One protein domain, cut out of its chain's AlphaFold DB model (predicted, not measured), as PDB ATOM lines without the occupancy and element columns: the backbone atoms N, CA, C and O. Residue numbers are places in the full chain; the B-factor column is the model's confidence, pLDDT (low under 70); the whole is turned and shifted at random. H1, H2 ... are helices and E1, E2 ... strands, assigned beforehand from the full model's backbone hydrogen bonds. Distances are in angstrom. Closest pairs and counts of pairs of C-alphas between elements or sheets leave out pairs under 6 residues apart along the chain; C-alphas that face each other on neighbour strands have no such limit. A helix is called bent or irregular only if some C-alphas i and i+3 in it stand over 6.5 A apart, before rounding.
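Overview. This is residues 18 to 161 and 440 to 444 of the 449 residues of the protein "Bacteriophage replication gene A protein (GPA)" of Serratia marcescens (UniProt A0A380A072). A twisted four-stranded sheet, built on the hairpin E1 and E2, has H4 over one face; H1 and H2 pack together toward one end of the domain. Toward the other end H5 makes a corner with H4, with loop 119 to 135 beyond. The 149 printed residues include H1 E1 E2 H2 H3 H4 H5 E3 E4, in sheet order E3 E1 E2 E4, antiparallel; the class is mixed, helices and strands. It is compact, with radius of gyration of the C-alphas 16.1 A and spans of 47 by 34 by 30 A.

Arrangement. Start at H1, residues 18 to 37, which only grazes the sheet with residues 18 to 24. E1, residues 43 to 50, and E2, residues 56 to 63, form an antiparallel hairpin; find N 45 and O 61 at 2.8 A. H2, residues 66 to 80, irregular with C-alphas 67 and 70 7.5 A apart, only grazes the sheet. H1 touches H2 with residues 27 to 35 alone, closest C-alphas Val 31 and Phe 76, 5.6 A, at a steep tilt of 41 degrees, opposite ways. H3, residues 90 to 93, is not on the sheet. H4, residues 107 to 118, is on it at a height of 9.7 A, two layers, a helix on one face of a sheet. H5, residues 136 to 150, only grazes the sheet; H4 touches it with residues 117 to 118 alone, closest C-alphas Asn 118 and Ala 140, 4.9 A, about perpendicular at 80 degrees. Edge strand E3, residues 155 to 158, neighbours E1, with N 46 and O 156 at 2.8 A; edge strand E4, residues 441 to 443, neighbours E2, with N 58 and O 443 at 3.3 A. Every O i to N i+4 pair is within hydrogen-bond range in H1 and H5, 9 of 11 in H2 and 7 of 8 in H4; H3 is too short.

Along the chain. Find C-alpha 18 at (-25.770, -17.254, -56.795); H1 runs 28.8 A from there. E1 spans 23.5 A, E2 22.7 A, H2 21.4 A and H5 21.3 A. E4 ends at C-alpha 443, (-11.539, -17.012, -47.279).

Size, cuts and confidence. The C-alphas farthest apart, of Arg 37 and Asp 126, are 48.6 A apart. Residues 162 to 439 are cut out; C-alphas 161 and 440 are 20.1 A apart. The links H3 to H4 and H4 to H5 are long. Look for pLDDT under 70 at residues 100 to 112, 114 to 137 and 440 to 444.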
ATOM      1  N   ARG A  18     -25.541 -15.802 -56.745       92.38
ATOM      2  CA  ARG A  18     -25.770 -17.254 -56.795       92.38
ATOM      3  C   ARG A  18     -24.658 -18.003 -57.538       92.38
ATOM      4  O   ARG A  18     -24.289 -19.108 -57.132       92.38
ATOM      5  N   GLU A  19     -24.125 -17.434 -58.615       92.44
ATOM      6  CA  GLU A  19     -23.008 -18.019 -59.367       92.44
ATOM      7  C   GLU A  19     -21.702 -17.944 -58.580       92.44
ATOM      8  O   GLU A  19     -21.007 -18.957 -58.475       92.44
ATOM      9  N   THR A  20     -21.425 -16.811 -57.932       91.56
ATOM     10  CA  THR A  20     -20.274 -16.673 -57.027       91.56
ATOM     11  C   THR A  20     -20.358 -17.665 -55.866       91.56
ATOM     12  O   THR A  20     -19.388 -18.362 -55.568       91.56
ATOM     13  N   GLN A  21     -21.536 -17.838 -55.258       93.12
ATOM     14  CA  GLN A  21     -21.730 -18.845 -54.211       93.12
ATOM     15  C   GLN A  21     -21.469 -20.267 -54.729       93.12
ATOM     16  O   GLN A  21     -20.859 -21.085 -54.037       93.12
ATOM     17  N   ARG A  22     -21.902 -20.584 -55.956       93.56
ATOM     18  CA  ARG A  22     -21.621 -21.881 -56.593       93.56
ATOM     19  C   ARG A  22     -20.120 -22.080 -56.808       93.56
ATOM     20  O   ARG A  22     -19.634 -23.192 -56.605       93.56
ATOM     21  N   TYR A  23     -19.395 -21.033 -57.191       93.38
ATOM     22  CA  TYR A  23     -17.939 -21.057 -57.300       93.38
ATOM     23  C   TYR A  23     -17.274 -21.366 -55.950       93.38
ATOM     24  O   TYR A  23     -16.514 -22.333 -55.864       93.38
ATOM     25  N   LEU A  24     -17.640 -20.659 -54.877       93.31
ATOM     26  CA  LEU A  24     -17.108 -20.913 -53.532       93.31
ATOM     27  C   LEU A  24     -17.391 -22.345 -53.054       93.31
ATOM     28  O   LEU A  24     -16.500 -23.024 -52.542       93.31
ATOM     29  N   CYS A  25     -18.593 -22.865 -53.318       94.56
ATOM     30  CA  CYS A  25     -18.932 -24.266 -53.053       94.56
ATOM     31  C   CYS A  25     -18.039 -25.261 -53.816       94.56
ATOM     32  O   CYS A  25     -17.694 -26.308 -53.261       94.56
ATOM     33  N   LYS A  26     -17.655 -24.957 -55.066       95.50
ATOM     34  CA  LYS A  26     -16.732 -25.784 -55.864       95.50
ATOM     35  C   LYS A  26     -15.297 -25.720 -55.336       95.50
ATOM     36  O   LYS A  26     -14.629 -26.748 -55.291       95.50
ATOM     37  N   VAL A  27     -14.817 -24.549 -54.912       94.88
ATOM     38  CA  VAL A  27     -13.507 -24.432 -54.244       94.88
ATOM     39  C   VAL A  27     -13.513 -25.273 -52.967       94.88
ATOM     40  O   VAL A  27     -12.659 -26.137 -52.779       94.88
ATOM     41  N   TRP A  28     -14.545 -25.122 -52.140       95.62
ATOM     42  CA  TRP A  28     -14.689 -25.876 -50.899       95.62
ATOM     43  C   TRP A  28     -14.796 -27.392 -51.101       95.62
ATOM     44  O   TRP A  28     -14.257 -28.160 -50.303       95.62
ATOM     45  N   SER A  29     -15.465 -27.867 -52.158       96.25
ATOM     46  CA  SER A  29     -15.519 -29.305 -52.451       96.25
ATOM     47  C   SER A  29     -14.139 -29.869 -52.802       96.25
ATOM     48  O   SER A  29     -13.787 -30.934 -52.287       96.25
ATOM     49  N   LYS A  30     -13.334 -29.141 -53.588       97.25
ATOM     50  CA  LYS A  30     -11.943 -29.505 -53.906       97.25
ATOM     51  C   LYS A  30     -11.061 -29.538 -52.657       97.25
ATOM     52  O   LYS A  30     -10.374 -30.536 -52.432       97.25
ATOM     53  N   VAL A  31     -11.142 -28.501 -51.819       96.62
ATOM     54  CA  VAL A  31     -10.419 -28.418 -50.539       96.62
ATOM     55  C   VAL A  31     -10.758 -29.619 -49.657       96.62
ATOM     56  O   VAL A  31      -9.862 -30.371 -49.284       96.62
ATOM     57  N   ARG A  32     -12.049 -29.878 -49.402       95.88
ATOM     58  CA  ARG A  32     -12.482 -31.014 -48.570       95.88
ATOM     59  C   ARG A  32     -12.048 -32.366 -49.127       95.88
ATOM     60  O   ARG A  32     -11.665 -33.240 -48.356       95.88
ATOM     61  N   ALA A  33     -12.113 -32.556 -50.445       96.88
ATOM     62  CA  ALA A  33     -11.663 -33.794 -51.072       96.88
ATOM     63  C   ALA A  33     -10.148 -33.997 -50.892       96.88
ATOM     64  O   ALA A  33      -9.703 -35.109 -50.617       96.88
ATOM     65  N   SER A  34      -9.365 -32.923 -51.008       98.00
ATOM     66  CA  SER A  34      -7.916 -32.958 -50.812       98.00
ATOM     67  C   SER A  34      -7.527 -33.174 -49.353       98.00
ATOM     68  O   SER A  34      -6.660 -33.998 -49.086       98.00
ATOM     69  N   TRP A  35      -8.200 -32.510 -48.412       97.00
ATOM     70  CA  TRP A  35      -8.029 -32.758 -46.980       97.00
ATOM     71  C   TRP A  35      -8.352 -34.203 -46.612       97.00
ATOM     72  O   TRP A  35      -7.555 -34.839 -45.935       97.00
ATOM     73  N   LYS A  36      -9.451 -34.764 -47.140       94.81
ATOM     74  CA  LYS A  36      -9.801 -36.173 -46.914       94.81
ATOM     75  C   LYS A  36      -8.687 -37.125 -47.370       94.81
ATOM     76  O   LYS A  36      -8.350 -38.038 -46.630       94.81
ATOM     77  N   ARG A  37      -8.111 -36.913 -48.561       97.00
ATOM     78  CA  ARG A  37      -6.990 -37.735 -49.067       97.00
ATOM     79  C   ARG A  37      -5.716 -37.584 -48.234       97.00
ATOM     80  O   ARG A  37      -4.958 -38.535 -48.138       97.00
ATOM     81  N   ALA A  38      -5.506 -36.415 -47.636       96.44
ATOM     82  CA  ALA A  38      -4.380 -36.136 -46.747       96.44
ATOM     83  C   ALA A  38      -4.625 -36.569 -45.285       96.44
ATOM     84  O   ALA A  38      -3.800 -36.276 -44.431       96.44
ATOM     85  N   GLY A  39      -5.760 -37.204 -44.963       95.19
ATOM     86  CA  GLY A  39      -6.101 -37.573 -43.580       95.19
ATOM     87  C   GLY A  39      -6.477 -36.388 -42.677       95.19
ATOM     88  O   GLY A  39      -6.671 -36.554 -41.473       95.19
ATOM     89  N   ILE A  40      -6.640 -35.190 -43.241       95.00
ATOM     90  CA  ILE A  40      -6.975 -33.978 -42.498       95.00
ATOM     91  C   ILE A  40      -8.479 -33.950 -42.236       95.00
ATOM     92  O   ILE A  40      -9.311 -33.923 -43.151       95.00
ATOM     93  N   ARG A  41      -8.837 -33.912 -40.955       91.81
ATOM     94  CA  ARG A  41     -10.217 -33.798 -40.485       91.81
ATOM     95  C   ARG A  41     -10.411 -32.462 -39.791       91.81
ATOM     96  O   ARG A  41      -9.540 -32.002 -39.059       91.81
ATOM     97  N   VAL A  42     -11.575 -31.867 -40.031       91.69
ATOM     98  CA  VAL A  42     -11.949 -30.564 -39.484       91.69
ATOM     99  C   VAL A  42     -13.385 -30.612 -38.978       91.69
ATOM    100  O   VAL A  42     -14.226 -31.317 -39.551       91.69
ATOM    101  N   PHE A  43     -13.682 -29.815 -37.962       90.62
ATOM    102  CA  PHE A  43     -15.048 -29.432 -37.609       90.62
ATOM    103  C   PHE A  43     -15.127 -27.918 -37.422       90.62
ATOM    104  O   PHE A  43     -14.099 -27.256 -37.333       90.62
ATOM    105  N   GLY A  44     -16.329 -27.353 -37.401       88.12
ATOM    106  CA  GLY A  44     -16.517 -25.925 -37.187       88.12
ATOM    107  C   GLY A  44     -17.720 -25.363 -37.926       88.12
ATOM    108  O   GLY A  44     -18.772 -26.002 -38.006       88.12
ATOM    109  N   PHE A  45     -17.576 -24.154 -38.454       86.31
ATOM    110  CA  PHE A  45     -18.688 -23.364 -38.953       86.31
ATOM    111  C   PHE A  45     -18.311 -22.535 -40.180       86.31
ATOM    112  O   PHE A  45     -17.208 -22.007 -40.273       86.31
ATOM    113  N   ARG A  46     -19.254 -22.392 -41.110       90.69
ATOM    114  CA  ARG A  46     -19.172 -21.476 -42.247       90.69
ATOM    115  C   ARG A  46     -20.306 -20.472 -42.173       90.69
ATOM    116  O   ARG A  46     -21.468 -20.871 -42.064       90.69
ATOM    117  N   VAL A  47     -19.959 -19.202 -42.300       87.25
ATOM    118  CA  VAL A  47     -20.890 -18.089 -42.465       87.25
ATOM    119  C   VAL A  47     -20.688 -17.499 -43.852       87.25
ATOM    120  O   VAL A  47     -19.563 -17.427 -44.341       87.25
ATOM    121  N   THR A  48     -21.776 -17.127 -44.512       89.81
ATOM    122  CA  THR A  48     -21.753 -16.437 -45.796       89.81
ATOM    123  C   THR A  48     -22.420 -15.087 -45.654       89.81
ATOM    124  O   THR A  48     -23.578 -15.019 -45.249       89.81
ATOM    125  N   GLU A  49     -21.683 -14.053 -46.034       84.31
ATOM    126  CA  GLU A  49     -22.109 -12.661 -45.954       84.31
ATOM    127  C   GLU A  49     -21.970 -11.994 -47.327       84.31
ATOM    128  O   GLU A  49     -21.096 -12.381 -48.116       84.31
ATOM    129  N   PRO A  50     -22.821 -11.010 -47.647       87.81
ATOM    130  CA  PRO A  50     -22.598 -10.135 -48.783       87.81
ATOM    131  C   PRO A  50     -21.507  -9.116 -48.449       87.81
ATOM    132  O   PRO A  50     -21.470  -8.554 -47.358       87.81
ATOM    133  N   HIS A  51     -20.634  -8.823 -49.407       82.62
ATOM    134  CA  HIS A  51     -19.926  -7.545 -49.414       82.62
ATOM    135  C   HIS A  51     -20.905  -6.393 -49.693       82.62
ATOM    136  O   HIS A  51     -22.041  -6.625 -50.102       82.62
ATOM    137  N   HIS A  52     -20.452  -5.142 -49.550       77.25
ATOM    138  CA  HIS A  52     -21.252  -3.959 -49.910       77.25
ATOM    139  C   HIS A  52     -21.760  -3.984 -51.355       77.25
ATOM    140  O   HIS A  52     -22.773  -3.373 -51.667       77.25
ATOM    141  N   ASP A  53     -21.055  -4.685 -52.243       79.38
ATOM    142  CA  ASP A  53     -21.476  -4.847 -53.626       79.38
ATOM    143  C   ASP A  53     -22.413  -6.046 -53.848       79.38
ATOM    144  O   ASP A  53     -22.856  -6.233 -54.969       79.38
ATOM    145  N   GLU A  54     -22.773  -6.792 -52.799       84.19
ATOM    146  CA  GLU A  54     -23.550  -8.045 -52.775       84.19
ATOM    147  C   GLU A  54     -22.767  -9.325 -53.103       84.19
ATOM    148  O   GLU A  54     -23.343 -10.421 -53.076       84.19
ATOM    149  N   THR A  55     -21.464  -9.234 -53.390       86.31
ATOM    150  CA  THR A  55     -20.647 -10.423 -53.676       86.31
ATOM    151  C   THR A  55     -20.550 -11.303 -52.422       86.31
ATOM    152  O   THR A  55     -20.097 -10.819 -51.382       86.31
ATOM    153  N   PRO A  56     -20.942 -12.590 -52.479       91.00
ATOM    154  CA  PRO A  56     -20.802 -13.486 -51.338       91.00
ATOM    155  C   PRO A  56     -19.332 -13.715 -50.971       91.00
ATOM    156  O   PRO A  56     -18.515 -14.018 -51.842       91.00
ATOM    157  N   HIS A  57     -19.024 -13.692 -49.677       88.19
ATOM    158  CA  HIS A  57     -17.747 -14.141 -49.118       88.19
ATOM    159  C   HIS A  57     -17.970 -15.042 -47.899       88.19
ATOM    160  O   HIS A  57     -19.070 -15.085 -47.339       88.19
ATOM    161  N   TRP A  58     -16.968 -15.857 -47.548       91.75
ATOM    162  CA  TRP A  58     -17.105 -16.891 -46.521       91.75
ATOM    163  C   TRP A  58     -16.200 -16.629 -45.318       91.75
ATOM    164  O   TRP A  58     -14.979 -16.558 -45.430       91.75
ATOM    165  N   HIS A  59     -16.795 -16.631 -44.130       86.38
ATOM    166  CA  HIS A  59     -16.052 -16.737 -42.877       86.38
ATOM    167  C   HIS A  59     -16.085 -18.191 -42.420       86.38
ATOM    168  O   HIS A  59     -17.159 -18.786 -42.299       86.38
ATOM    169  N   LEU A  60     -14.914 -18.790 -42.219       87.75
ATOM    170  CA  LEU A  60     -14.760 -20.193 -41.846       87.75
ATOM    171  C   LEU A  60     -14.076 -20.275 -40.484       87.75
ATOM    172  O   LEU A  60     -12.887 -20.028 -40.360       87.75
ATOM    173  N   LEU A  61     -14.803 -20.684 -39.454       87.19
ATOM    174  CA  LEU A  61     -14.171 -21.035 -38.189       87.19
ATOM    175  C   LEU A  61     -13.957 -22.541 -38.166       87.19
ATOM    176  O   LEU A  61     -14.933 -23.288 -38.121       87.19
ATOM    177  N   LEU A  62     -12.705 -22.989 -38.238       88.75
ATOM    178  CA  LEU A  62     -12.362 -24.405 -38.356       88.75
ATOM    179  C   LEU A  62     -11.424 -24.830 -37.234       88.75
ATOM    180  O   LEU A  62     -10.420 -24.184 -36.979       88.75
ATOM    181  N   PHE A  63     -11.728 -25.969 -36.630       87.69
ATOM    182  CA  PHE A  63     -10.902 -26.633 -35.636       87.69
ATOM    183  C   PHE A  63     -10.237 -27.847 -36.274       87.69
ATOM    184  O   PHE A  63     -10.899 -28.681 -36.905       87.69
ATOM    185  N   LEU A  64      -8.923 -27.925 -36.108       89.94
ATOM    186  CA  LEU A  64      -8.058 -28.961 -36.648       89.94
ATOM    187  C   LEU A  64      -7.064 -29.384 -35.571       89.94
ATOM    188  O   LEU A  64      -6.804 -28.636 -34.630       89.94
ATOM    189  N   LYS A  65      -6.470 -30.566 -35.746       88.06
ATOM    190  CA  LYS A  65      -5.301 -30.937 -34.954       88.06
ATOM    191  C   LYS A  65      -4.103 -30.039 -35.318       88.06
ATOM    192  O   LYS A  65      -3.947 -29.766 -36.516       88.06
ATOM    193  N   PRO A  66      -3.275 -29.600 -34.349       89.50
ATOM    194  CA  PRO A  66      -2.156 -28.686 -34.592       89.50
ATOM    195  C   PRO A  66      -1.219 -29.129 -35.719       89.50
ATOM    196  O   PRO A  66      -0.859 -28.325 -36.577       89.50
ATOM    197  N   GLU A  67      -0.910 -30.422 -35.779       92.50
ATOM    198  CA  GLU A  67      -0.021 -31.023 -36.775       92.50
ATOM    199  C   GLU A  67      -0.523 -30.891 -38.224       92.50
ATOM    200  O   GLU A  67       0.265 -30.950 -39.162       92.50
ATOM    201  N   HIS A  68      -1.826 -30.676 -38.432       92.69
ATOM    202  CA  HIS A  68      -2.420 -30.566 -39.765       92.69
ATOM    203  C   HIS A  68      -2.605 -29.123 -40.245       92.69
ATOM    204  O   HIS A  68      -3.032 -28.922 -41.382       92.69
ATOM    205  N   ILE A  69      -2.333 -28.119 -39.409       89.69
ATOM    206  CA  ILE A  69      -2.702 -26.725 -39.690       89.69
ATOM    207  C   ILE A  69      -2.008 -26.199 -40.945       89.69
ATOM    208  O   ILE A  69      -2.689 -25.728 -41.857       89.69
ATOM    209  N   GLU A  70      -0.683 -26.314 -41.028       92.31
ATOM    210  CA  GLU A  70       0.079 -25.788 -42.167       92.31
ATOM    211  C   GLU A  70      -0.301 -26.498 -43.471       92.31
ATOM    212  O   GLU A  70      -0.676 -25.857 -44.453       92.31
ATOM    213  N   GLN A  71      -0.366 -27.831 -43.455       95.88
ATOM    214  CA  GLN A  71      -0.783 -28.596 -44.630       95.88
ATOM    215  C   GLN A  71      -2.221 -28.250 -45.061       95.88
ATOM    216  O   GLN A  71      -2.514 -28.141 -46.256       95.88
ATOM    217  N   ALA A  72      -3.134 -28.052 -44.104       93.88
ATOM    218  CA  ALA A  72      -4.505 -27.659 -44.395       93.88
ATOM    219  C   ALA A  72      -4.566 -26.274 -45.052       93.88
ATOM    220  O   ALA A  72      -5.290 -26.111 -46.043       93.88
ATOM    221  N   ARG A  73      -3.790 -25.310 -44.536       92.62
ATOM    222  CA  ARG A  73      -3.653 -23.947 -45.071       92.62
ATOM    223  C   ARG A  73      -3.136 -23.954 -46.499       92.62
ATOM    224  O   ARG A  73      -3.741 -23.307 -47.350       92.62
ATOM    225  N   ASP A  74      -2.083 -24.710 -46.776       94.00
ATOM    226  CA  ASP A  74      -1.470 -24.764 -48.106       94.00
ATOM    227  C   ASP A  74      -2.398 -25.389 -49.142       94.00
ATOM    228  O   ASP A  74      -2.556 -24.869 -50.250       94.00
ATOM    229  N   ILE A  75      -3.077 -26.478 -48.770       94.81
ATOM    230  CA  ILE A  75      -4.097 -27.093 -49.621       94.81
ATOM    231  C   ILE A  75      -5.218 -26.093 -49.914       94.81
ATOM    232  O   ILE A  75      -5.647 -25.988 -51.064       94.81
ATOM    233  N   PHE A  76      -5.694 -25.361 -48.903       94.31
ATOM    234  CA  PHE A  76      -6.748 -24.370 -49.105       94.31
ATOM    235  C   PHE A  76      -6.266 -23.255 -50.033       94.31
ATOM    236  O   PHE A  76      -6.892 -23.021 -51.068       94.31
ATOM    237  N   ARG A  77      -5.120 -22.636 -49.721       92.00
ATOM    238  CA  ARG A  77      -4.507 -21.556 -50.503       92.00
ATOM    239  C   ARG A  77      -4.339 -21.939 -51.973       92.00
ATOM    240  O   ARG A  77      -4.673 -21.148 -52.850       92.00
ATOM    241  N   ARG A  78      -3.902 -23.170 -52.254       93.81
ATOM    242  CA  ARG A  78      -3.761 -23.686 -53.623       93.81
ATOM    243  C   ARG A  78      -5.069 -23.618 -54.413       93.81
ATOM    244  O   ARG A  78      -5.067 -23.164 -55.550       93.81
ATOM    245  N   TYR A  79      -6.181 -24.078 -53.841       93.50
ATOM    246  CA  TYR A  79      -7.474 -24.056 -54.539       93.50
ATOM    247  C   TYR A  79      -8.117 -22.668 -54.550       93.50
ATOM    248  O   TYR A  79      -8.808 -22.328 -55.506       93.50
ATOM    249  N   ALA A  80      -7.877 -21.879 -53.506       90.12
ATOM    250  CA  ALA A  80      -8.291 -20.489 -53.385       90.12
ATOM    251  C   ALA A  80      -7.733 -19.594 -54.500       90.12
ATOM    252  O   ALA A  80      -8.452 -18.751 -55.032       90.12
ATOM    253  N   LEU A  81      -6.461 -19.801 -54.850       90.38
ATOM    254  CA  LEU A  81      -5.736 -19.036 -55.866       90.38
ATOM    255  C   LEU A  81      -5.724 -19.722 -57.240       90.38
ATOM    256  O   LEU A  81      -5.063 -19.248 -58.153       90.38
ATOM    257  N   GLN A  82      -6.452 -20.831 -57.414       90.19
ATOM    258  CA  GLN A  82      -6.443 -21.583 -58.674       90.19
ATOM    259  C   GLN A  82      -7.008 -20.772 -59.854       90.19
ATOM    260  O   GLN A  82      -6.613 -20.992 -60.994       90.19
ATOM    261  N   VAL A  83      -7.967 -19.884 -59.588       86.19
ATOM    262  CA  VAL A  83      -8.567 -19.007 -60.598       86.19
ATOM    263  C   VAL A  83      -8.056 -17.597 -60.354       86.19
ATOM    264  O   VAL A  83      -8.161 -17.106 -59.233       86.19
ATOM    265  N   ASP A  84      -7.501 -16.985 -61.403       85.12
ATOM    266  CA  ASP A  84      -6.977 -15.616 -61.431       85.12
ATOM    267  C   ASP A  84      -5.955 -15.309 -60.317       85.12
ATOM    268  O   ASP A  84      -5.876 -14.172 -59.860       85.12
ATOM    269  N   GLY A  85      -5.209 -16.306 -59.824       85.69
ATOM    270  CA  GLY A  85      -4.314 -16.189 -58.661       85.69
ATOM    271  C   GLY A  85      -3.222 -15.122 -58.765       85.69
ATOM    272  O   GLY A  85      -2.688 -14.716 -57.737       85.69
ATOM    273  N   ASP A  86      -2.953 -14.645 -59.979       87.81
ATOM    274  CA  ASP A  86      -1.953 -13.621 -60.283       87.81
ATOM    275  C   ASP A  86      -2.541 -12.197 -60.347       87.81
ATOM    276  O   ASP A  86      -1.824 -11.241 -60.649       87.81
ATOM    277  N   GLU A  87      -3.846 -12.008 -60.092       86.00
ATOM    278  CA  GLU A  87      -4.420 -10.659 -60.061       86.00
ATOM    279  C   GLU A  87      -3.838  -9.819 -58.902       86.00
ATOM    280  O   GLU A  87      -3.528 -10.354 -57.831       86.00
ATOM    281  N   PRO A  88      -3.721  -8.486 -59.062       84.19
ATOM    282  CA  PRO A  88      -3.234  -7.623 -57.990       84.19
ATOM    283  C   PRO A  88      -4.048  -7.798 -56.701       84.19
ATOM    284  O   PRO A  88      -5.266  -7.624 -56.697       84.19
ATOM    285  N   GLY A  89      -3.368  -8.145 -55.605       80.50
ATOM    286  CA  GLY A  89      -3.989  -8.381 -54.298       80.50
ATOM    287  C   GLY A  89      -4.610  -9.772 -54.110       80.50
ATOM    288  O   GLY A  89      -5.143 -10.042 -53.035       80.50
ATOM    289  N   ALA A  90      -4.523 -10.685 -55.086       79.94
ATOM    290  CA  ALA A  90      -5.094 -12.031 -54.976       79.94
ATOM    291  C   ALA A  90      -4.608 -12.780 -53.728       79.94
ATOM    292  O   ALA A  90      -5.409 -13.348 -52.987       79.94
ATOM    293  N   ALA A  91      -3.295 -12.754 -53.486       77.38
ATOM    294  CA  ALA A  91      -2.663 -13.449 -52.371       77.38
ATOM    295  C   ALA A  91      -3.142 -12.949 -50.997       77.38
ATOM    296  O   ALA A  91      -3.191 -13.735 -50.052       77.38
ATOM    297  N   GLU A  92      -3.511 -11.670 -50.893       76.06
ATOM    298  CA  GLU A  92      -3.981 -11.040 -49.655       76.06
ATOM    299  C   GLU A  92      -5.490 -11.222 -49.472       76.06
ATOM    300  O   GLU A  92      -5.956 -11.646 -48.412       76.06
ATOM    301  N   TYR A  93      -6.263 -10.924 -50.519       79.00
ATOM    302  CA  TYR A  93      -7.710 -10.823 -50.404       79.00
ATOM    303  C   TYR A  93      -8.408 -12.157 -50.629       79.00
ATOM    304  O   TYR A  93      -9.319 -12.468 -49.870       79.00
ATOM    305  N   ARG A  94      -7.973 -13.005 -51.574       82.06
ATOM    306  CA  ARG A  94      -8.681 -14.273 -51.844       82.06
ATOM    307  C   ARG A  94      -8.674 -15.198 -50.640       82.06
ATOM    308  O   ARG A  94      -9.689 -15.805 -50.332       82.06
ATOM    309  N   PHE A  95      -7.559 -15.311 -49.927       85.88
ATOM    310  CA  PHE A  95      -7.454 -16.212 -48.782       85.88
ATOM    311  C   PHE A  95      -6.593 -15.610 -47.684       85.88
ATOM    312  O   PHE A  95      -5.384 -15.471 -47.839       85.88
ATOM    313  N   SER A  96      -7.217 -15.315 -46.548       83.31
ATOM    314  CA  SER A  96      -6.558 -14.694 -45.406       83.31
ATOM    315  C   SER A  96      -6.666 -15.608 -44.202       83.31
ATOM    316  O   SER A  96      -7.746 -15.872 -43.704       83.31
ATOM    317  N   VAL A  97      -5.554 -16.095 -43.680       83.44
ATOM    318  CA  VAL A  97      -5.561 -16.969 -42.504       83.44
ATOM    319  C   VAL A  97      -5.146 -16.184 -41.278       83.44
ATOM    320  O   VAL A  97      -4.073 -15.588 -41.293       83.44
ATOM    321  N   LYS A  98      -5.944 -16.233 -40.210       80.81
ATOM    322  CA  LYS A  98      -5.590 -15.618 -38.929       80.81
ATOM    323  C   LYS A  98      -5.707 -16.658 -37.823       80.81
ATOM    324  O   LYS A  98      -6.834 -17.049 -37.543       80.81
ATOM    325  N   PRO A  99      -4.608 -17.111 -37.194       74.56
ATOM    326  CA  PRO A  99      -4.708 -17.995 -36.042       74.56
ATOM    327  C   PRO A  99      -5.563 -17.348 -34.951       74.56
ATOM    328  O   PRO A  99      -5.562 -16.130 -34.785       74.56
ATOM    329  N   MET A 100      -6.350 -18.167 -34.258       66.88
ATOM    330  CA  MET A 100      -7.181 -17.687 -33.169       66.88
ATOM    331  C   MET A 100      -6.328 -17.695 -31.912       66.88
ATOM    332  O   MET A 100      -5.995 -18.759 -31.403       66.88
ATOM    333  N   ASP A 101      -5.958 -16.508 -31.456       61.19
ATOM    334  CA  ASP A 101      -5.335 -16.317 -30.151       61.19
ATOM    335  C   ASP A 101      -6.422 -15.983 -29.117       61.19
ATOM    336  O   ASP A 101      -7.445 -15.380 -29.456       61.19
ATOM    337  N   GLU A 102      -6.199 -16.330 -27.849       55.88
ATOM    338  CA  GLU A 102      -7.093 -16.018 -26.724       55.88
ATOM    339  C   GLU A 102      -7.390 -14.513 -26.607       55.88
ATOM    340  O   GLU A 102      -8.425 -14.108 -26.069       55.88
ATOM    341  N   GLN A 103      -6.501 -13.677 -27.149       52.03
ATOM    342  CA  GLN A 103      -6.621 -12.220 -27.191       52.03
ATOM    343  C   GLN A 103      -7.714 -11.719 -28.155       52.03
ATOM    344  O   GLN A 103      -8.276 -10.650 -27.929       52.03
ATOM    345  N   PHE A 104      -8.071 -12.488 -29.193       49.59
ATOM    346  CA  PHE A 104      -9.072 -12.099 -30.203       49.59
ATOM    347  C   PHE A 104     -10.514 -12.505 -29.835       49.59
ATOM    348  O   PHE A 104     -11.440 -12.298 -30.625       49.59
ATOM    349  N   GLY A 105     -10.719 -13.044 -28.627       59.22
ATOM    350  CA  GLY A 105     -12.006 -13.535 -28.131       59.22
ATOM    351  C   GLY A 105     -12.181 -15.045 -28.313       59.22
ATOM    352  O   GLY A 105     -11.412 -15.705 -29.002       59.22
ATOM    353  N   SER A 106     -13.197 -15.625 -27.666       65.00
ATOM    354  CA  SER A 106     -13.465 -17.065 -27.775       65.00
ATOM    355  C   SER A 106     -14.070 -17.424 -29.135       65.00
ATOM    356  O   SER A 106     -14.768 -16.617 -29.749       65.00
ATOM    357  N   ALA A 107     -13.886 -18.670 -29.576       65.56
ATOM    358  CA  ALA A 107     -14.502 -19.194 -30.800       65.56
ATOM    359  C   ALA A 107     -16.026 -19.005 -30.793       65.56
ATOM    360  O   ALA A 107     -16.643 -18.676 -31.806       65.56
ATOM    361  N   THR A 108     -16.620 -19.167 -29.612       65.88
ATOM    362  CA  THR A 108     -18.034 -18.913 -29.348       65.88
ATOM    363  C   THR A 108     -18.391 -17.445 -29.545       65.88
ATOM    364  O   THR A 108     -19.384 -17.157 -30.204       65.88
ATOM    365  N   GLY A 109     -17.584 -16.514 -29.022       65.88
ATOM    366  CA  GLY A 109     -17.778 -15.076 -29.221       65.88
ATOM    367  C   GLY A 109     -17.658 -14.673 -30.691       65.88
ATOM    368  O   GLY A 109     -18.463 -13.884 -31.181       65.88
ATOM    369  N   TYR A 110     -16.719 -15.282 -31.420       67.38
ATOM    370  CA  TYR A 110     -16.584 -15.088 -32.859       67.38
ATOM    371  C   TYR A 110     -17.833 -15.576 -33.602       67.38
ATOM    372  O   TYR A 110     -18.453 -14.795 -34.313       67.38
ATOM    373  N   ILE A 111     -18.285 -16.819 -33.390       66.75
ATOM    374  CA  ILE A 111     -19.527 -17.321 -34.009       66.75
ATOM    375  C   ILE A 111     -20.725 -16.435 -33.641       66.75
ATOM    376  O   ILE A 111     -21.510 -16.084 -34.523       66.75
ATOM    377  N   ALA A 112     -20.857 -16.048 -32.369       67.25
ATOM    378  CA  ALA A 112     -21.943 -15.194 -31.898       67.25
ATOM    379  C   ALA A 112     -21.955 -13.843 -32.625       67.25
ATOM    380  O   ALA A 112     -23.008 -13.444 -33.106       67.25
ATOM    381  N   LYS A 113     -20.793 -13.199 -32.816       72.00
ATOM    382  CA  LYS A 113     -20.663 -11.959 -33.603       72.00
ATOM    383  C   LYS A 113     -21.285 -12.105 -34.994       72.00
ATOM    384  O   LYS A 113     -22.070 -11.255 -35.406       72.00
ATOM    385  N   TYR A 114     -20.963 -13.181 -35.708       67.56
ATOM    386  CA  TYR A 114     -21.481 -13.414 -37.059       67.56
ATOM    387  C   TYR A 114     -22.951 -13.833 -37.078       67.56
ATOM    388  O   TYR A 114     -23.654 -13.537 -38.040       67.56
ATOM    389  N   ILE A 115     -23.450 -14.508 -36.044       68.06
ATOM    390  CA  ILE A 115     -24.883 -14.798 -35.921       68.06
ATOM    391  C   ILE A 115     -25.664 -13.502 -35.686       68.06
ATOM    392  O   ILE A 115     -26.618 -13.234 -36.417       68.06
ATOM    393  N   SER A 116     -25.223 -12.674 -34.738       68.00
ATOM    394  CA  SER A 116     -25.877 -11.408 -34.392       68.00
ATOM    395  C   SER A 116     -25.891 -10.416 -35.554       68.00
ATOM    396  O   SER A 116     -26.905  -9.771 -35.786       68.00
ATOM    397  N   LYS A 117     -24.814 -10.342 -36.351       67.25
ATOM    398  CA  LYS A 117     -24.761  -9.473 -37.542       67.25
ATOM    399  C   LYS A 117     -25.770  -9.839 -38.638       67.25
ATOM    400  O   LYS A 117     -26.115  -8.992 -39.453       67.25
ATOM    401  N   ASN A 118     -26.213 -11.093 -38.685       63.41
ATOM    402  CA  ASN A 118     -26.892 -11.656 -39.854       63.41
ATOM    403  C   ASN A 118     -28.317 -12.150 -39.582       63.41
ATOM    404  O   ASN A 118     -29.094 -12.209 -40.527       63.41
ATOM    405  N   ILE A 119     -28.661 -12.556 -38.353       61.53
ATOM    406  CA  ILE A 119     -30.000 -13.091 -38.042       61.53
ATOM    407  C   ILE A 119     -30.880 -12.020 -37.422       61.53
ATOM    408  O   ILE A 119     -31.936 -11.718 -37.972       61.53
ATOM    409  N   ASP A 120     -30.461 -11.476 -36.287       54.00
ATOM    410  CA  ASP A 120     -31.332 -10.653 -35.468       54.00
ATOM    411  C   ASP A 120     -30.506  -9.532 -34.854       54.00
ATOM    412  O   ASP A 120     -29.658  -9.770 -33.992       54.00
ATOM    413  N   GLY A 121     -30.759  -8.296 -35.284       50.72
ATOM    414  CA  GLY A 121     -30.191  -7.088 -34.676       50.72
ATOM    415  C   GLY A 121     -30.672  -6.851 -33.234       50.72
ATOM    416  O   GLY A 121     -30.569  -5.739 -32.734       50.72
ATOM    417  N   TYR A 122     -31.203  -7.878 -32.563       41.88
ATOM    418  CA  TYR A 122     -31.915  -7.873 -31.280       41.88
ATOM    419  C   TYR A 122     -31.025  -7.610 -30.048       41.88
ATOM    420  O   TYR A 122     -31.385  -7.892 -28.911       41.88
ATOM    421  N   ALA A 123     -29.841  -7.046 -30.245       45.88
ATOM    422  CA  ALA A 123     -29.005  -6.514 -29.170       45.88
ATOM    423  C   ALA A 123     -28.252  -5.246 -29.607       45.88
ATOM    424  O   ALA A 123     -27.287  -4.856 -28.964       45.88
ATOM    425  N   LEU A 124     -28.666  -4.652 -30.730       51.75
ATOM    426  CA  LEU A 124     -27.938  -3.624 -31.472       51.75
ATOM    427  C   LEU A 124     -28.870  -2.457 -31.838       51.75
ATOM    428  O   LEU A 124     -28.615  -1.752 -32.809       51.75
ATOM    429  N   ASP A 125     -29.976  -2.284 -31.098       49.03
ATOM    430  CA  ASP A 125     -30.996  -1.261 -31.382       49.03
ATOM    431  C   ASP A 125     -30.412   0.170 -31.357       49.03
ATOM    432  O   ASP A 125     -30.921   1.028 -32.072       49.03
ATOM    433  N   ASP A 126     -29.302   0.391 -30.638       54.81
ATOM    434  CA  ASP A 126     -28.585   1.674 -30.561       54.81
ATOM    435  C   ASP A 126     -27.172   1.632 -31.187       54.81
ATOM    436  O   ASP A 126     -26.397   2.577 -31.030       54.81
ATOM    437  N   GLU A 127     -26.796   0.538 -31.865       55.84
ATOM    438  CA  GLU A 127     -25.476   0.411 -32.495       55.84
ATOM    439  C   GLU A 127     -25.542   0.752 -33.990       55.84
ATOM    440  O   GLU A 127     -26.325   0.187 -34.763       55.84
ATOM    441  N   LEU A 128     -24.682   1.690 -34.390       56.19
ATOM    442  CA  LEU A 128     -24.478   2.084 -35.778       56.19
ATOM    443  C   LEU A 128     -23.302   1.314 -36.365       56.19
ATOM    444  O   LEU A 128     -22.311   1.029 -35.689       56.19
ATOM    445  N   ASP A 129     -23.408   0.986 -37.643       54.19
ATOM    446  CA  ASP A 129     -22.315   0.347 -38.353       54.19
ATOM    447  C   ASP A 129     -21.177   1.339 -38.549       54.19
ATOM    448  O   ASP A 129     -21.383   2.454 -39.021       54.19
ATOM    449  N   HIS A 130     -19.965   0.927 -38.191       46.56
ATOM    450  CA  HIS A 130     -18.792   1.798 -38.229       46.56
ATOM    451  C   HIS A 130     -18.437   2.233 -39.663       46.56
ATOM    452  O   HIS A 130     -17.829   3.283 -39.856       46.56
ATOM    453  N   ASP A 131     -18.830   1.444 -40.667       50.53
ATOM    454  CA  ASP A 131     -18.498   1.694 -42.071       50.53
ATOM    455  C   ASP A 131     -19.601   2.456 -42.824       50.53
ATOM    456  O   ASP A 131     -19.303   3.196 -43.764       50.53
ATOM    457  N   THR A 132     -20.872   2.296 -42.435       54.47
ATOM    458  CA  THR A 132     -22.023   2.902 -43.137       54.47
ATOM    459  C   THR A 132     -22.794   3.940 -42.324       54.47
ATOM    460  O   THR A 132     -23.525   4.733 -42.912       54.47
ATOM    461  N   GLY A 133     -22.647   3.963 -40.997       59.53
ATOM    462  CA  GLY A 133     -23.413   4.830 -40.097       59.53
ATOM    463  C   GLY A 133     -24.899   4.471 -39.998       59.53
ATOM    464  O   GLY A 133     -25.659   5.200 -39.364       59.53
ATOM    465  N   GLU A 134     -25.330   3.368 -40.618       62.66
ATOM    466  CA  GLU A 134     -26.718   2.916 -40.587       62.66
ATOM    467  C   GLU A 134     -26.994   2.010 -39.373       62.66
ATOM    468  O   GLU A 134     -26.083   1.327 -38.890       62.66
ATOM    469  N   PRO A 135     -28.251   1.942 -38.893       65.25
ATOM    470  CA  PRO A 135     -28.620   1.040 -37.807       65.25
ATOM    471  C   PRO A 135     -28.338  -0.427 -38.166       65.25
ATOM    472  O   PRO A 135     -28.811  -0.931 -39.193       65.25
ATOM    473  N   LEU A 136     -27.640  -1.162 -37.290       62.50
ATOM    474  CA  LEU A 136     -27.296  -2.579 -37.519       62.50
ATOM    475  C   LEU A 136     -28.526  -3.471 -37.777       62.50
ATOM    476  O   LEU A 136     -28.444  -4.487 -38.473       62.50
ATOM    477  N   LYS A 137     -29.692  -3.070 -37.267       66.94
ATOM    478  CA  LYS A 137     -30.980  -3.738 -37.488       66.94
ATOM    479  C   LYS A 137     -31.407  -3.768 -38.956       66.94
ATOM    480  O   LYS A 137     -31.960  -4.771 -39.415       66.94
ATOM    481  N   ASP A 138     -31.151  -2.699 -39.702       71.50
ATOM    482  CA  ASP A 138     -31.536  -2.619 -41.113       71.50
ATOM    483  C   ASP A 138     -30.540  -3.357 -42.011       71.50
ATOM    484  O   ASP A 138     -30.939  -3.964 -43.009       71.50
ATOM    485  N   ILE A 139     -29.275  -3.449 -41.587       71.88
ATOM    486  CA  ILE A 139     -28.280  -4.333 -42.205       71.88
ATOM    487  C   ILE A 139     -28.742  -5.791 -42.126       71.88
ATOM    488  O   ILE A 139     -28.804  -6.458 -43.160       71.88
ATOM    489  N   ALA A 140     -29.142  -6.279 -40.946       74.94
ATOM    490  CA  ALA A 140     -29.589  -7.666 -40.781       74.94
ATOM    491  C   ALA A 140     -30.783  -8.010 -41.698       74.94
ATOM    492  O   ALA A 140     -30.791  -9.054 -42.356       74.94
ATOM    493  N   LYS A 141     -31.765  -7.101 -41.832       82.56
ATOM    494  CA  LYS A 141     -32.890  -7.268 -42.774       82.56
ATOM    495  C   LYS A 141     -32.416  -7.367 -44.224       82.56
ATOM    496  O   LYS A 141     -32.874  -8.251 -44.950       82.56
ATOM    497  N   ARG A 142     -31.495  -6.494 -44.652       84.00
ATOM    498  CA  ARG A 142     -30.943  -6.517 -46.017       84.00
ATOM    499  C   ARG A 142     -30.176  -7.798 -46.299       84.00
ATOM    500  O   ARG A 142     -30.364  -8.389 -47.361       84.00
ATOM    501  N   VAL A 143     -29.369  -8.267 -45.349       83.62
ATOM    502  CA  VAL A 143     -28.635  -9.526 -45.505       83.62
ATOM    503  C   VAL A 143     -29.599 -10.713 -45.605       83.62
ATOM    504  O   VAL A 143     -29.431 -11.559 -46.485       83.62
ATOM    505  N   ASN A 144     -30.652 -10.755 -44.785       85.44
ATOM    506  CA  ASN A 144     -31.680 -11.798 -44.861       85.44
ATOM    507  C   ASN A 144     -32.462 -11.760 -46.185       85.44
ATOM    508  O   ASN A 144     -32.718 -12.809 -46.788       85.44
ATOM    509  N   ALA A 145     -32.802 -10.566 -46.680       89.56
ATOM    510  CA  ALA A 145     -33.443 -10.389 -47.981       89.56
ATOM    511  C   ALA A 145     -32.529 -10.855 -49.125       89.56
ATOM    512  O   ALA A 145     -32.967 -11.615 -49.990       89.56
ATOM    513  N   TRP A 146     -31.249 -10.479 -49.098       92.44
ATOM    514  CA  TRP A 146     -30.229 -10.934 -50.046       92.44
ATOM    515  C   TRP A 146     -30.086 -12.462 -50.036       92.44
ATOM    516  O   TRP A 146     -30.190 -13.110 -51.082       92.44
ATOM    517  N   ALA A 147     -29.924 -13.063 -48.855       90.81
ATOM    518  CA  ALA A 147     -29.774 -14.505 -48.703       90.81
ATOM    519  C   ALA A 147     -30.998 -15.255 -49.248       90.81
ATOM    520  O   ALA A 147     -30.855 -16.226 -49.997       90.81
ATOM    521  N   SER A 148     -32.201 -14.759 -48.951       91.19
ATOM    522  CA  SER A 148     -33.465 -15.317 -49.441       91.19
ATOM    523  C   SER A 148     -33.604 -15.170 -50.958       91.19
ATOM    524  O   SER A 148     -33.884 -16.150 -51.654       91.19
ATOM    525  N   ARG A 149     -33.330 -13.973 -51.496       94.00
ATOM    526  CA  ARG A 149     -33.419 -13.657 -52.930       94.00
ATOM    527  C   ARG A 149     -32.556 -14.584 -53.777       94.00
ATOM    528  O   ARG A 149     -32.993 -15.025 -54.845       94.00
ATOM    529  N   TRP A 150     -31.352 -14.878 -53.292       93.50
ATOM    530  CA  TRP A 150     -30.362 -15.696 -53.986       93.50
ATOM    531  C   TRP A 150     -30.375 -17.173 -53.570       93.50
ATOM    532  O   TRP A 150     -29.648 -17.977 -54.161       93.50
ATOM    533  N   ARG A 151     -31.226 -17.553 -52.602       93.19
ATOM    534  CA  ARG A 151     -31.300 -18.893 -51.989       93.19
ATOM    535  C   ARG A 151     -29.948 -19.353 -51.428       93.19
ATOM    536  O   ARG A 151     -29.523 -20.493 -51.631       93.19
ATOM    537  N   ILE A 152     -29.250 -18.449 -50.746       91.12
ATOM    538  CA  ILE A 152     -27.940 -18.690 -50.143       91.12
ATOM    539  C   ILE A 152     -28.127 -19.038 -48.670       91.12
ATOM    540  O   ILE A 152     -28.592 -18.233 -47.872       91.12
ATOM    541  N   ARG A 153     -27.707 -20.246 -48.281       90.31
ATOM    542  CA  ARG A 153     -27.642 -20.625 -46.867       90.31
ATOM    543  C   ARG A 153     -26.545 -19.813 -46.181       90.31
ATOM    544  O   ARG A 153     -25.383 -20.082 -46.462       90.31
ATOM    545  N   GLN A 154     -26.890 -18.900 -45.274       88.19
ATOM    546  CA  GLN A 154     -25.909 -18.086 -44.539       88.19
ATOM    547  C   GLN A 154     -25.042 -18.937 -43.605       88.19
ATOM    548  O   GLN A 154     -23.823 -18.864 -43.664       88.19
ATOM    549  N   PHE A 155     -25.653 -19.813 -42.806       87.31
ATOM    550  CA  PHE A 155     -24.967 -20.536 -41.734       87.31
ATOM    551  C   PHE A 155     -24.871 -22.034 -42.007       87.31
ATOM    552  O   PHE A 155     -25.877 -22.673 -42.306       87.31
ATOM    553  N   GLN A 156     -23.687 -22.627 -41.867       88.81
ATOM    554  CA  GLN A 156     -23.462 -24.054 -42.095       88.81
ATOM    555  C   GLN A 156     -22.442 -24.624 -41.110       88.81
ATOM    556  O   GLN A 156     -21.255 -24.338 -41.207       88.81
ATOM    557  N   GLN A 157     -22.887 -25.543 -40.253       87.06
ATOM    558  CA  GLN A 157     -21.980 -26.386 -39.476       87.06
ATOM    559  C   GLN A 157     -21.195 -27.337 -40.393       87.06
ATOM    560  O   GLN A 157     -21.736 -27.882 -41.367       87.06
ATOM    561  N   ILE A 158     -19.923 -27.540 -40.068       89.12
ATOM    562  CA  ILE A 158     -18.979 -28.425 -40.751       89.12
ATOM    563  C   ILE A 158     -18.517 -29.485 -39.750       89.12
ATOM    564  O   ILE A 158     -18.073 -29.148 -38.660       89.12
ATOM    565  N   GLY A 159     -18.577 -30.762 -40.134       88.81
ATOM    566  CA  GLY A 159     -18.136 -31.864 -39.269       88.81
ATOM    567  C   GLY A 159     -18.900 -31.931 -37.940       88.81
ATOM    568  O   GLY A 159     -20.027 -31.439 -37.850       88.81
ATOM    569  N   GLY A 160     -18.273 -32.538 -36.930       88.81
ATOM    570  CA  GLY A 160     -18.828 -32.672 -35.585       88.81
ATOM    571  C   GLY A 160     -19.948 -33.705 -35.450       88.81
ATOM    572  O   GLY A 160     -20.424 -34.293 -36.428       88.81
ATOM    573  N   ALA A 161     -20.372 -33.905 -34.203       91.75
ATOM    574  CA  ALA A 161     -21.510 -34.747 -33.874       91.75
ATOM    575  C   ALA A 161     -22.826 -34.117 -34.390       91.75
ATOM    576  O   ALA A 161     -23.025 -32.901 -34.283       91.75
ATOM    577  N   ASN A 440      -7.599 -20.187 -36.585       40.22
ATOM    578  CA  ASN A 440      -8.694 -19.660 -37.430       40.22
ATOM    579  C   ASN A 440      -8.238 -19.403 -38.903       40.22
ATOM    580  O   ASN A 440      -7.045 -19.271 -39.177       40.22
ATOM    581  N   LEU A 441      -9.168 -19.411 -39.878       31.98
ATOM    582  CA  LEU A 441      -8.941 -19.346 -41.339       31.98
ATOM    583  C   LEU A 441     -10.060 -18.552 -42.064       31.98
ATOM    584  O   LEU A 441     -11.184 -19.017 -42.159       31.98
ATOM    585  N   SER A 442      -9.771 -17.416 -42.696       29.97
ATOM    586  CA  SER A 442     -10.729 -16.614 -43.496       29.97
ATOM    587  C   SER A 442     -10.535 -16.808 -45.020       29.97
ATOM    588  O   SER A 442      -9.414 -16.930 -45.514       29.97
ATOM    589  N   PHE A 443     -11.614 -16.839 -45.816       31.16
ATOM    590  CA  PHE A 443     -11.539 -17.012 -47.279       31.16
ATOM    591  C   PHE A 443     -12.522 -16.078 -47.996       31.16
ATOM    592  O   PHE A 443     -13.736 -16.242 -47.876       31.16
ATOM    593  N   HIS A 444     -12.026 -15.112 -48.771       33.88
ATOM    594  CA  HIS A 444     -12.889 -14.175 -49.489       33.88
ATOM    595  C   HIS A 444     -13.088 -14.625 -50.938       33.88
ATOM    596  O   HIS A 444     -12.157 -15.016 -51.639       33.88
TER     597      HIS A 444